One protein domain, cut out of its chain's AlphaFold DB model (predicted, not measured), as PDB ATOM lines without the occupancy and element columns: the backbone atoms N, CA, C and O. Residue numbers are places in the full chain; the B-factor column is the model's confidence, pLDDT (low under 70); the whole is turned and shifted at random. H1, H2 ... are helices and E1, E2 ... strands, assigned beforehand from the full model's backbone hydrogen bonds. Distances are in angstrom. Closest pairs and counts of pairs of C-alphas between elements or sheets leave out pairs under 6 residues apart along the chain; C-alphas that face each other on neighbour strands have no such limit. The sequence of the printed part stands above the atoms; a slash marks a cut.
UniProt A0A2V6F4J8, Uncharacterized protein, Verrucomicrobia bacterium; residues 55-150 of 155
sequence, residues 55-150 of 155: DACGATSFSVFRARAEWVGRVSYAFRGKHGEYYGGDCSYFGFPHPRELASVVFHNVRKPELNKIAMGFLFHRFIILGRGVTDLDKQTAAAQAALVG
ATOM      1  N   ASP A  55      37.935  36.529 -35.269       78.38
ATOM      2  CA  ASP A  55      39.303  36.786 -35.706       78.38
ATOM      3  C   ASP A  55      40.131  37.249 -34.492       78.38
ATOM      4  O   ASP A  55      39.612  37.917 -33.590       78.38
ATOM      5  N   ALA A  56      41.423  36.909 -34.468       79.69
ATOM      6  CA  ALA A  56      42.364  37.400 -33.463       79.69
ATOM      7  C   ALA A  56      43.034  38.704 -33.933       79.69
ATOM      8  O   ALA A  56      43.535  38.798 -35.058       79.69
ATOM      9  N   CYS A  57      43.060  39.707 -33.057       78.94
ATOM     10  CA  CYS A  57      43.715  40.993 -33.281       78.94
ATOM     11  C   CYS A  57      44.494  41.433 -32.032       78.94
ATOM     12  O   CYS A  57      44.161  41.048 -30.909       78.94
ATOM     13  N   GLY A  58      45.531  42.246 -32.230       80.00
ATOM     14  CA  GLY A  58      46.293  42.856 -31.146       80.00
ATOM     15  C   GLY A  58      45.514  43.977 -30.448       80.00
ATOM     16  O   GLY A  58      44.973  44.866 -31.107       80.00
ATOM     17  N   ALA A  59      45.489  43.979 -29.115       81.06
ATOM     18  CA  ALA A  59      45.004  45.120 -28.343       81.06
ATOM     19  C   ALA A  59      45.925  46.331 -28.566       81.06
ATOM     20  O   ALA A  59      47.144  46.229 -28.437       81.06
ATOM     21  N   THR A  60      45.342  47.491 -28.871       82.62
ATOM     22  CA  THR A  60      46.082  48.754 -29.031       82.62
ATOM     23  C   THR A  60      46.379  49.389 -27.676       82.62
ATOM     24  O   THR A  60      47.457  49.939 -27.465       82.62
ATOM     25  N   SER A  61      45.436  49.300 -26.740       83.62
ATOM     26  CA  SER A  61      45.634  49.725 -25.357       83.62
ATOM     27  C   SER A  61      44.822  48.851 -24.406       83.62
ATOM     28  O   SER A  61      43.738  48.374 -24.742       83.62
ATOM     29  N   PHE A  62      45.356  48.615 -23.209       83.44
ATOM     30  CA  PHE A  62      44.659  47.888 -22.154       83.44
ATOM     31  C   PHE A  62      45.022  48.450 -20.778       83.44
ATOM     32  O   PHE A  62      46.173  48.791 -20.508       83.44
ATOM     33  N   SER A  63      44.033  48.526 -19.892       83.25
ATOM     34  CA  SER A  63      44.192  48.931 -18.495       83.25
ATOM     35  C   SER A  63      43.668  47.827 -17.586       83.25
ATOM     36  O   SER A  63      42.500  47.442 -17.678       83.25
ATOM     37  N   VAL A  64      44.529  47.318 -16.706       82.00
ATOM     38  CA  VAL A  64      44.223  46.215 -15.787       82.00
ATOM     39  C   VAL A  64      43.997  46.790 -14.389       82.00
ATOM     40  O   VAL A  64      44.927  47.292 -13.762       82.00
ATOM     41  N   PHE A  65      42.774  46.677 -13.880       80.94
ATOM     42  CA  PHE A  65      42.385  47.038 -12.520       80.94
ATOM     43  C   PHE A  65      42.257  45.770 -11.672       80.94
ATOM     44  O   PHE A  65      41.411  44.916 -11.936       80.94
ATOM     45  N   ARG A  66      43.080  45.620 -10.633       75.00
ATOM     46  CA  ARG A  66      42.962  44.493  -9.692       75.00
ATOM     47  C   ARG A  66      41.947  44.828  -8.603       75.00
ATOM     48  O   ARG A  66      42.006  45.916  -8.035       75.00
ATOM     49  N   ALA A  67      41.023  43.910  -8.309       72.88
ATOM     50  CA  ALA A  67      40.154  44.063  -7.148       72.88
ATOM     51  C   ALA A  67      40.910  43.687  -5.863       72.88
ATOM     52  O   ALA A  67      41.946  43.024  -5.899       72.88
ATOM     53  N   ARG A  68      40.355  44.080  -4.708       63.59
ATOM     54  CA  ARG A  68      40.887  43.761  -3.365       63.59
ATOM     55  C   ARG A  68      41.031  42.251  -3.126       63.59
ATOM     56  O   ARG A  68      41.838  41.814  -2.319       63.59
ATOM     57  N   ALA A  69      40.218  41.479  -3.831       63.75
ATOM     58  CA  ALA A  69      40.271  40.038  -3.932       63.75
ATOM     59  C   ALA A  69      41.239  39.688  -5.082       63.75
ATOM     60  O   ALA A  69      40.842  39.784  -6.239       63.75
ATOM     61  N   GLU A  70      42.494  39.323  -4.786       66.06
ATOM     62  CA  GLU A  70      43.593  39.181  -5.776       66.06
ATOM     63  C   GLU A  70      43.285  38.257  -6.971       66.06
ATOM     64  O   GLU A  70      43.864  38.377  -8.052       66.06
ATOM     65  N   TRP A  71      42.334  37.350  -6.788       70.06
ATOM     66  CA  TRP A  71      41.812  36.411  -7.776       70.06
ATOM     67  C   TRP A  71      40.797  36.996  -8.765       70.06
ATOM     68  O   TRP A  71      40.457  36.302  -9.718       70.06
ATOM     69  N   VAL A  72      40.308  38.227  -8.594       78.75
ATOM     70  CA  VAL A  72      39.376  38.864  -9.540       78.75
ATOM     71  C   VAL A  72      39.880  40.256  -9.901       78.75
ATOM     72  O   VAL A  72      40.241  41.057  -9.044       78.75
ATOM     73  N   GLY A  73      39.887  40.574 -11.189       81.06
ATOM     74  CA  GLY A  73      40.181  41.919 -11.668       81.06
ATOM     75  C   GLY A  73      39.275  42.314 -12.823       81.06
ATOM     76  O   GLY A  73      38.501  41.508 -13.338       81.06
ATOM     77  N   ARG A  74      39.361  43.577 -13.221       83.75
ATOM     78  CA  ARG A  74      38.704  44.139 -14.397       83.75
ATOM     79  C   ARG A  74      39.770  44.590 -15.384       83.75
ATOM     80  O   ARG A  74      40.790  45.144 -14.995       83.75
ATOM     81  N   VAL A  75      39.544  44.339 -16.660       83.62
ATOM     82  CA  VAL A  75      40.395  44.792 -17.757       83.62
ATOM     83  C   VAL A  75      39.519  45.570 -18.706       83.62
ATOM     84  O   VAL A  75      38.515  45.044 -19.178       83.62
ATOM     85  N   SER A  76      39.922  46.799 -18.985       86.56
ATOM     86  CA  SER A  76      39.373  47.576 -20.091       86.56
ATOM     87  C   SER A  76      40.375  47.533 -21.231       86.56
ATOM     88  O   SER A  76      41.580  47.635 -20.995       86.56
ATOM     89  N   TYR A  77      39.896  47.345 -22.452       87.12
ATOM     90  CA  TYR A  77      40.742  47.205 -23.629       87.12
ATOM     91  C   TYR A  77      40.164  47.974 -24.809       87.12
ATOM     92  O   TYR A  77      38.949  48.144 -24.920       87.12
ATOM     93  N   ALA A  78      41.050  48.414 -25.694       86.38
ATOM     94  CA  ALA A  78      40.706  48.997 -26.976       86.38
ATOM     95  C   ALA A  78      41.566  48.381 -28.083       86.38
ATOM     96  O   ALA A  78      42.747  48.076 -27.887       86.38
ATOM     97  N   PHE A  79      40.969  48.192 -29.252       85.06
ATOM     98  CA  PHE A  79      41.626  47.644 -30.431       85.06
ATOM     99  C   PHE A  79      41.097  48.314 -31.698       85.06
ATOM    100  O   PHE A  79      40.010  48.897 -31.713       85.06
ATOM    101  N   ARG A  80      41.883  48.229 -32.771       83.06
ATOM    102  CA  ARG A  80      41.525  48.791 -34.072       83.06
ATOM    103  C   ARG A  80      41.050  47.684 -35.006       83.06
ATOM    104  O   ARG A  80      41.760  46.707 -35.222       83.06
ATOM    105  N   GLY A  81      39.851  47.833 -35.560       79.94
ATOM    106  CA  GLY A  81      39.313  46.906 -36.554       79.94
ATOM    107  C   GLY A  81      40.011  47.033 -37.914       79.94
ATOM    108  O   GLY A  81      40.720  48.003 -38.181       79.94
ATOM    109  N   LYS A  82      39.754  46.077 -38.819       74.38
ATOM    110  CA  LYS A  82      40.327  46.042 -40.185       74.38
ATOM    111  C   LYS A  82      40.060  47.317 -41.005       74.38
ATOM    112  O   LYS A  82      40.893  47.693 -41.817       74.38
ATOM    113  N   HIS A  83      38.937  47.999 -40.765       77.12
ATOM    114  CA  HIS A  83      38.561  49.245 -41.450       77.12
ATOM    115  C   HIS A  83      39.054  50.516 -40.735       77.12
ATOM    116  O   HIS A  83      38.657  51.622 -41.084       77.12
ATOM    117  N   GLY A  84      39.908  50.380 -39.717       77.25
ATOM    118  CA  GLY A  84      40.471  51.511 -38.985       77.25
ATOM    119  C   GLY A  84      39.588  52.071 -37.866       77.25
ATOM    120  O   GLY A  84      40.029  53.000 -37.191       77.25
ATOM    121  N   GLU A  85      38.403  51.498 -37.654       82.44
ATOM    122  CA  GLU A  85      37.468  51.825 -36.572       82.44
ATOM    123  C   GLU A  85      38.016  51.410 -35.201       82.44
ATOM    124  O   GLU A  85      38.683  50.378 -35.069       82.44
ATOM    125  N   TYR A  86      37.714  52.204 -34.174       82.00
ATOM    126  CA  TYR A  86      38.121  51.935 -32.798       82.00
ATOM    127  C   TYR A  86      37.010  51.215 -32.042       82.00
ATOM    128  O   TYR A  86      35.895  51.721 -31.922       82.00
ATOM    129  N   TYR A  87      37.348  50.054 -31.497       82.25
ATOM    130  CA  TYR A  87      36.472  49.245 -30.663       82.25
ATOM    131  C   TYR A  87      37.069  49.120 -29.269       82.25
ATOM    132  O   TYR A  87      38.288  49.148 -29.093       82.25
ATOM    133  N   GLY A  88      36.215  48.946 -28.267       84.81
ATOM    134  CA  GLY A  88      36.656  48.722 -26.902       84.81
ATOM    135  C   GLY A  88      35.609  47.995 -26.082       84.81
ATOM    136  O   GLY A  88      34.455  47.868 -26.487       84.81
ATOM    137  N   GLY A  89      36.042  47.497 -24.935       85.44
ATOM    138  CA  GLY A  89      35.178  46.806 -23.998       85.44
ATOM    139  C   GLY A  89      35.840  46.652 -22.642       85.44
ATOM    140  O   GLY A  89      37.048  46.852 -22.481       85.44
ATOM    141  N   ASP A  90      35.035  46.283 -21.661       85.81
ATOM    142  CA  ASP A  90      35.473  45.926 -20.327       85.81
ATOM    143  C   ASP A  90      35.091  44.477 -20.017       85.81
ATOM    144  O   ASP A  90      34.046  43.965 -20.411       85.81
ATOM    145  N   CYS A  91      35.976  43.769 -19.326       82.19
ATOM    146  CA  CYS A  91      35.699  42.416 -18.871       82.19
ATOM    147  C   CYS A  91      36.286  42.177 -17.489       82.19
ATOM    148  O   CYS A  91      37.334  42.721 -17.131       82.19
ATOM    149  N   SER A  92      35.642  41.307 -16.723       82.69
ATOM    150  CA  SER A  92      36.248  40.743 -15.526       82.69
ATOM    151  C   SER A  92      37.109  39.537 -15.888       82.69
ATOM    152  O   SER A  92      36.734  38.727 -16.733       82.69
ATOM    153  N   TYR A  93      38.258  39.407 -15.233       81.25
ATOM    154  CA  TYR A  93      39.144  38.259 -15.369       81.25
ATOM    155  C   TYR A  93      39.413  37.622 -14.010       81.25
ATOM    156  O   TYR A  93      39.431  38.304 -12.983       81.25
ATOM    157  N   PHE A  94      39.673  36.317 -14.027       77.81
ATOM    158  CA  PHE A  94      40.120  35.575 -12.855       77.81
ATOM    159  C   PHE A  94      41.650  35.436 -12.869       77.81
ATOM    160  O   PHE A  94      42.249  35.181 -13.918       77.81
ATOM    161  N   GLY A  95      42.285  35.708 -11.728       64.44
ATOM    162  CA  GLY A  95      43.718  35.957 -11.560       64.44
ATOM    163  C   GLY A  95      44.610  34.798 -12.006       64.44
ATOM    164  O   GLY A  95      44.460  33.678 -11.538       64.44
ATOM    165  N   PHE A  96      45.555  35.097 -12.902       59.22
ATOM    166  CA  PHE A  96      46.616  34.191 -13.353       59.22
ATOM    167  C   PHE A  96      47.956  34.944 -13.511       59.22
ATOM    168  O   PHE A  96      47.938  36.170 -13.663       59.22
ATOM    169  N   PRO A  97      49.111  34.239 -13.528       57.31
ATOM    170  CA  PRO A  97      50.446  34.847 -13.449       57.31
ATOM    171  C   PRO A  97      50.924  35.596 -14.706       57.31
ATOM    172  O   PRO A  97      51.867  36.373 -14.606       57.31
ATOM    173  N   HIS A  98      50.278  35.422 -15.870       58.56
ATOM    174  CA  HIS A  98      50.717  36.002 -17.157       58.56
ATOM    175  C   HIS A  98      49.694  36.998 -17.749       58.56
ATOM    176  O   HIS A  98      49.152  36.778 -18.831       58.56
ATOM    177  N   PRO A  99      49.382  38.109 -17.054       63.97
ATOM    178  CA  PRO A  99      48.318  39.024 -17.461       63.97
ATOM    179  C   PRO A  99      48.632  39.795 -18.749       63.97
ATOM    180  O   PRO A  99      47.709  40.172 -19.457       63.97
ATOM    181  N   ARG A 100      49.908  40.048 -19.068       66.75
ATOM    182  CA  ARG A 100      50.275  40.937 -20.186       66.75
ATOM    183  C   ARG A 100      50.154  40.275 -21.558       66.75
ATOM    184  O   ARG A 100      49.605  40.891 -22.461       66.75
ATOM    185  N   GLU A 101      50.603  39.032 -21.703       70.12
ATOM    186  CA  GLU A 101      50.517  38.292 -22.975       70.12
ATOM    187  C   GLU A 101      49.071  37.942 -23.343       70.12
ATOM    188  O   GLU A 101      48.693  37.943 -24.506       70.12
ATOM    189  N   LEU A 102      48.220  37.701 -22.345       72.88
ATOM    190  CA  LEU A 102      46.785  37.505 -22.558       72.88
ATOM    191  C   LEU A 102      46.036  38.827 -22.775       72.88
ATOM    192  O   LEU A 102      44.958  38.829 -23.362       72.88
ATOM    193  N   ALA A 103      46.566  39.952 -22.296       75.19
ATOM    194  CA  ALA A 103      45.951  41.256 -22.526       75.19
ATOM    195  C   ALA A 103      46.246  41.817 -23.927       75.19
ATOM    196  O   ALA A 103      45.549  42.723 -24.376       75.19
ATOM    197  N   SER A 104      47.247  41.286 -24.633       77.38
ATOM    198  CA  SER A 104      47.559  41.718 -25.995       77.38
ATOM    199  C   SER A 104      46.669  41.069 -27.054       77.38
ATOM    200  O   SER A 104      46.615  41.584 -28.163       77.38
ATOM    201  N   VAL A 105      45.953  39.982 -26.745       82.12
ATOM    202  CA  VAL A 105      45.132  39.249 -27.722       82.12
ATOM    203  C   VAL A 105      43.650  39.544 -27.516       82.12
ATOM    204  O   VAL A 105      43.090  39.270 -26.452       82.12
ATOM    205  N   VAL A 106      42.987  40.046 -28.555       84.25
ATOM    206  CA  VAL A 106      41.545  40.313 -28.583       84.25
ATOM    207  C   VAL A 106      40.879  39.460 -29.652       84.25
ATOM    208  O   VAL A 106      41.306  39.445 -30.803       84.25
ATOM    209  N   PHE A 107      39.806  38.774 -29.269       85.12
ATOM    210  CA  PHE A 107      38.929  38.067 -30.194       85.12
ATOM    211  C   PHE A 107      37.774  38.980 -30.556       85.12
ATOM    212  O   PHE A 107      37.038  39.430 -29.673       85.12
ATOM    213  N   HIS A 108      37.616  39.249 -31.849       84.06
ATOM    214  CA  HIS A 108      36.558  40.124 -32.327       84.06
ATOM    215  C   HIS A 108      35.796  39.530 -33.511       84.06
ATOM    216  O   HIS A 108      36.335  38.776 -34.323       84.06
ATOM    217  N   ASN A 109      34.523  39.901 -33.630       82.25
ATOM    218  CA  ASN A 109      33.687  39.589 -34.779       82.25
ATOM    219  C   ASN A 109      32.937  40.849 -35.222       82.25
ATOM    220  O   ASN A 109      32.079  41.360 -34.512       82.25
ATOM    221  N   VAL A 110      33.222  41.319 -36.439       75.81
ATOM    222  CA  VAL A 110      32.610  42.536 -37.004       75.81
ATOM    223  C   VAL A 110      31.086  42.411 -37.141       75.81
ATOM    224  O   VAL A 110      30.370  43.394 -37.010       75.81
ATOM    225  N   ARG A 111      30.565  41.198 -37.371       79.56
ATOM    226  CA  ARG A 111      29.118  40.952 -37.499       79.56
ATOM    227  C   ARG A 111      28.397  40.888 -36.154       79.56
ATOM    228  O   ARG A 111      27.174  40.959 -36.143       79.56
ATOM    229  N   LYS A 112      29.135  40.661 -35.063       80.50
ATOM    230  CA  LYS A 112      28.607  40.461 -33.706       80.50
ATOM    231  C   LYS A 112      29.534  41.113 -32.682       80.50
ATOM    232  O   LYS A 112      30.225  40.399 -31.947       80.50
ATOM    233  N   PRO A 113      29.597  42.455 -32.655       76.00
ATOM    234  CA  PRO A 113      30.493  43.177 -31.762       76.00
ATOM    235  C   PRO A 113      30.185  42.919 -30.282       76.00
ATOM    236  O   PRO A 113      31.086  43.015 -29.453       76.00
ATOM    237  N   GLU A 114      28.954  42.517 -29.945       79.00
ATOM    238  CA  GLU A 114      28.564  42.127 -28.585       79.00
ATOM    239  C   GLU A 114      29.304  40.888 -28.053       79.00
ATOM    240  O   GLU A 114      29.319  40.647 -26.850       79.00
ATOM    241  N   LEU A 115      29.932  40.107 -28.939       77.88
ATOM    242  CA  LEU A 115      30.711  38.918 -28.587       77.88
ATOM    243  C   LEU A 115      32.222  39.188 -28.523       77.88
ATOM    244  O   LEU A 115      33.000  38.252 -28.331       77.88
ATOM    245  N   ASN A 116      32.655  40.438 -28.708       83.88
ATOM    246  CA  ASN A 116      34.069  40.792 -28.640       83.88
ATOM    247  C   ASN A 116      34.600  40.579 -27.217       83.88
ATOM    248  O   ASN A 116      33.987  40.996 -26.231       83.88
ATOM    249  N   LYS A 117      35.757  39.922 -27.104       85.00
ATOM    250  CA  LYS A 117      36.324  39.553 -25.805       85.00
ATOM    251  C   LYS A 117      37.842  39.494 -25.869       85.00
ATOM    252  O   LYS A 117      38.426  38.821 -26.716       85.00
ATOM    253  N   ILE A 118      38.499  40.168 -24.934       85.00
ATOM    254  CA  ILE A 118      39.940  40.026 -24.713       85.00
ATOM    255  C   ILE A 118      40.254  38.630 -24.163       85.00
ATOM    256  O   ILE A 118      39.498  38.097 -23.346       85.00
ATOM    257  N   ALA A 119      41.369  38.032 -24.584       83.31
ATOM    258  CA  ALA A 119      41.791  36.690 -24.173       83.31
ATOM    259  C   ALA A 119      41.884  36.551 -22.645       83.31
ATOM    260  O   ALA A 119      41.508  35.527 -22.068       83.31
ATOM    261  N   MET A 120      42.297  37.628 -21.975       80.25
ATOM    262  CA  MET A 120      42.330  37.722 -20.520       80.25
ATOM    263  C   MET A 120      40.952  37.542 -19.855       80.25
ATOM    264  O   MET A 120      40.902  37.131 -18.702       80.25
ATOM    265  N   GLY A 121      39.843  37.793 -20.556       80.31
ATOM    266  CA  GLY A 121      38.475  37.622 -20.052       80.31
ATOM    267  C   GLY A 121      37.900  36.208 -20.206       80.31
ATOM    268  O   GLY A 121      36.826  35.928 -19.677       80.31
ATOM    269  N   PHE A 122      38.570  35.299 -20.917       82.25
ATOM    270  CA  PHE A 122      38.162  33.887 -20.973       82.25
ATOM    271  C   PHE A 122      38.468  33.220 -19.634       82.25
ATOM    272  O   PHE A 122      39.393  33.638 -18.959       82.25
ATOM    273  N   LEU A 123      37.728  32.209 -19.210       80.19
ATOM    274  CA  LEU A 123      37.984  31.428 -18.001       80.19
ATOM    275  C   LEU A 123      38.563  30.062 -18.365       80.19
ATOM    276  O   LEU A 123      39.554  29.641 -17.773       80.19
ATOM    277  N   PHE A 124      37.990  29.396 -19.368       79.38
ATOM    278  CA  PHE A 124      38.289  27.995 -19.646       79.38
ATOM    279  C   PHE A 124      39.237  27.778 -20.823       79.38
ATOM    280  O   PHE A 124      40.114  26.917 -20.772       79.38
ATOM    281  N   HIS A 125      39.095  28.565 -21.889       77.12
ATOM    282  CA  HIS A 125      39.827  28.319 -23.135       77.12
ATOM    283  C   HIS A 125      41.163  29.068 -23.233       77.12
ATOM    284  O   HIS A 125      41.779  29.091 -24.299       77.12
ATOM    285  N   ARG A 126      41.648  29.656 -22.130       72.62
ATOM    286  CA  ARG A 126      42.868  30.484 -22.107       72.62
ATOM    287  C   ARG A 126      44.097  29.792 -22.694       72.62
ATOM    288  O   ARG A 126      44.826  30.420 -23.449       72.62
ATOM    289  N   PHE A 127      44.312  28.511 -22.390       64.31
ATOM    290  CA  PHE A 127      45.464  27.765 -22.912       64.31
ATOM    291  C   PHE A 127      45.386  27.545 -24.427       64.31
ATOM    292  O   PHE A 127      46.378  27.700 -25.133       64.31
ATOM    293  N   ILE A 128      44.190  27.248 -24.942       66.81
ATOM    294  CA  ILE A 128      43.955  27.081 -26.383       66.81
ATOM    295  C   ILE A 128      44.145  28.423 -27.100       66.81
ATOM    296  O   ILE A 128      44.698  28.484 -28.197       66.81
ATOM    297  N   ILE A 129      43.695  29.499 -26.459       69.06
ATOM    298  CA  ILE A 129      43.805  30.869 -26.945       69.06
ATOM    299  C   ILE A 129      45.254  31.348 -26.977       69.06
ATOM    300  O   ILE A 129      45.631  31.977 -27.954       69.06
ATOM    301  N   LEU A 130      46.074  31.036 -25.974       64.38
ATOM    302  CA  LEU A 130      47.507  31.343 -26.002       64.38
ATOM    303  C   LEU A 130      48.185  30.660 -27.197       64.38
ATOM    304  O   LEU A 130      48.865  31.325 -27.971       64.38
ATOM    305  N   GLY A 131      47.914  29.371 -27.422       61.75
ATOM    306  CA  GLY A 131      48.469  28.646 -28.570       61.75
ATOM    307  C   GLY A 131      48.012  29.204 -29.926       61.75
ATOM    308  O   GLY A 131      48.833  29.428 -30.817       61.75
ATOM    309  N   ARG A 132      46.708  29.472 -30.094       63.75
ATOM    310  CA  ARG A 132      46.169  30.034 -31.349       63.75
ATOM    311  C   ARG A 132      46.542  31.495 -31.562       63.75
ATOM    312  O   ARG A 132      46.938  31.849 -32.661       63.75
ATOM    313  N   GLY A 133      46.441  32.315 -30.523       59.66
ATOM    314  CA  GLY A 133      46.761  33.737 -30.553       59.66
ATOM    315  C   GLY A 133      48.218  33.972 -30.930       59.66
ATOM    316  O   GLY A 133      48.474  34.774 -31.817       59.66
ATOM    317  N   VAL A 134      49.155  33.212 -30.352       62.19
ATOM    318  CA  VAL A 134      50.572  33.272 -30.749       62.19
ATOM    319  C   VAL A 134      50.750  32.850 -32.208       62.19
ATOM    320  O   VAL A 134      51.403  33.560 -32.961       62.19
ATOM    321  N   THR A 135      50.119  31.754 -32.639       60.94
ATOM    322  CA  THR A 135      50.229  31.274 -34.030       60.94
ATOM    323  C   THR A 135      49.667  32.278 -35.046       60.94
ATOM    324  O   THR A 135      50.231  32.458 -36.124       60.94
ATOM    325  N   ASP A 136      48.550  32.934 -34.730       61.94
ATOM    326  CA  ASP A 136      47.927  33.916 -35.620       61.94
ATOM    327  C   ASP A 136      48.678  35.256 -35.614       61.94
ATOM    328  O   ASP A 136      48.828  35.859 -36.678       61.94
ATOM    329  N   LEU A 137      49.220  35.688 -34.466       61.81
ATOM    330  CA  LEU A 137      50.142  36.829 -34.406       61.81
ATOM    331  C   LEU A 137      51.418  36.562 -35.210       61.81
ATOM    332  O   LEU A 137      51.882  37.452 -35.920       61.81
ATOM    333  N   ASP A 138      51.965  35.352 -35.133       64.44
ATOM    334  CA  ASP A 138      53.169  34.974 -35.870       64.44
ATOM    335  C   ASP A 138      52.914  34.989 -37.384       64.44
ATOM    336  O   ASP A 138      53.667  35.590 -38.147       64.44
ATOM    337  N   LYS A 139      51.758  34.477 -37.832       65.94
ATOM    338  CA  LYS A 139      51.329  34.586 -39.238       65.94
ATOM    339  C   LYS A 139      51.130  36.029 -39.695       65.94
ATOM    340  O   LYS A 139      51.514  36.359 -40.815       65.94
ATOM    341  N   GLN A 140      50.526  36.884 -38.867       63.94
ATOM    342  CA  GLN A 140      50.354  38.305 -39.196       63.94
ATOM    343  C   GLN A 140      51.704  39.029 -39.261       63.94
ATOM    344  O   GLN A 140      51.919  39.835 -40.164       63.94
ATOM    345  N   THR A 141      52.629  38.699 -38.358       64.94
ATOM    346  CA  THR A 141      53.991  39.247 -38.343       64.94
ATOM    347  C   THR A 141      54.776  38.793 -39.571       64.94
ATOM    348  O   THR A 141      55.363  39.623 -40.263       64.94
ATOM    349  N   ALA A 142      54.714  37.503 -39.911       66.38
ATOM    350  CA  ALA A 142      55.345  36.945 -41.102       66.38
ATOM    351  C   ALA A 142      54.769  37.543 -42.397       66.38
ATOM    352  O   ALA A 142      55.521  37.892 -43.305       66.38
ATOM    353  N   ALA A 143      53.448  37.728 -42.480       68.56
ATOM    354  CA  ALA A 143      52.806  38.370 -43.627       68.56
ATOM    355  C   ALA A 143      53.203  39.851 -43.761       68.56
ATOM    356  O   ALA A 143      53.471  40.317 -44.869       68.56
ATOM    357  N   ALA A 144      53.291  40.583 -42.645       65.00
ATOM    358  CA  ALA A 144      53.749  41.970 -42.635       65.00
ATOM    359  C   ALA A 144      55.223  42.092 -43.060       65.00
ATOM    360  O   ALA A 144      55.561  42.963 -43.860       65.00
ATOM    361  N   GLN A 145      56.092  41.194 -42.586       67.88
ATOM    362  CA  GLN A 145      57.496  41.136 -43.002       67.88
ATOM    363  C   GLN A 145      57.644  40.770 -44.483       67.88
ATOM    364  O   GLN A 145      58.421  41.406 -45.189       67.88
ATOM    365  N   ALA A 146      56.870  39.804 -44.983       66.94
ATOM    366  CA  ALA A 146      56.874  39.438 -46.398       66.94
ATOM    367  C   ALA A 146      56.428  40.604 -47.297       66.94
ATOM    368  O   ALA A 146      57.040  40.850 -48.337       66.94
ATOM    369  N   ALA A 147      55.407  41.358 -46.878       67.12
ATOM    370  CA  ALA A 147      54.967  42.561 -47.582       67.12
ATOM    371  C   ALA A 147      56.050  43.657 -47.582       67.12
ATOM    372  O   ALA A 147      56.313  44.241 -48.629       67.12
ATOM    373  N   LEU A 148      56.721  43.883 -46.446       66.62
ATOM    374  CA  LEU A 148      57.831  44.838 -46.326       66.62
ATOM    375  C   LEU A 148      59.014  44.473 -47.237       66.62
ATOM    376  O   LEU A 148      59.522  45.330 -47.962       66.62
ATOM    377  N   VAL A 149      59.416  43.199 -47.256       64.56
ATOM    378  CA  VAL A 149      60.500  42.702 -48.120       64.56
ATOM    379  C   VAL A 149      60.130  42.844 -49.600       64.56
ATOM    380  O   VAL A 149      60.948  43.322 -50.379       64.56
ATOM    381  N   GLY A 150      58.885  42.536 -49.982       58.41
ATOM    382  CA  GLY A 150      58.398  42.713 -51.357       58.41
ATOM    383  C   GLY A 150      58.312  44.172 -51.828       58.41
ATOM    384  O   GLY A 150      58.320  44.423 -53.030       58.41
TER     385      GLY A 150
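Overview. This is residues 55 to 150 of the 155 residues of an uncharacterized protein of Verrucomicrobia bacterium (UniProt A0A2V6F4J8). A four-stranded antiparallel sheet, order E3 E2 E1 E4, curls like part of a barrel; the long helix H2 slants over one face, making two layers, and its residues 141 to 150 stick out. The 96 printed residues include, in order, E1 E2 E3 H1 E4 H2: mixed class, compact, radius of gyration of the C-alphas 14.1 A, spans 51 by 25 by 20 A.

Arrangement. E1, residues 55 to 66, bends by 78 degrees at residue 60. It pairs first with E4, residues 105 to 108 (N 57 and O 106, 2.9 A), then with E2, residues 72 to 80 (N 63 and O 76, 2.8 A). E3, residues 86 to 94, follows E2 (N 75 and O 91, 2.8 A), completing a meander, each strand the antiparallel neighbour of the one before. H2, residues 126 to 150, is over E1 and E4 at a height over the sheet of 7.6 A; its closest C-alphas to E1 are Gly 133 and Ala 56, 6.4 A. H1, residues 99 to 103, is on the same face. In H1 and H2 every O i to N i+4 pair is within hydrogen-bond range.

Along the chain. E1 spans 27.4 A from C-alpha 55 at (39.303, 36.786, -35.706); H2 spans 35.3 A to C-alpha 150 at (58.398, 42.713, -51.357).

Size, cuts and confidence. The printed part has no cut. The link E4 to H2 is long. pLDDT is under 70 at residues 68 to 70, 95 to 100 and 127 to 150.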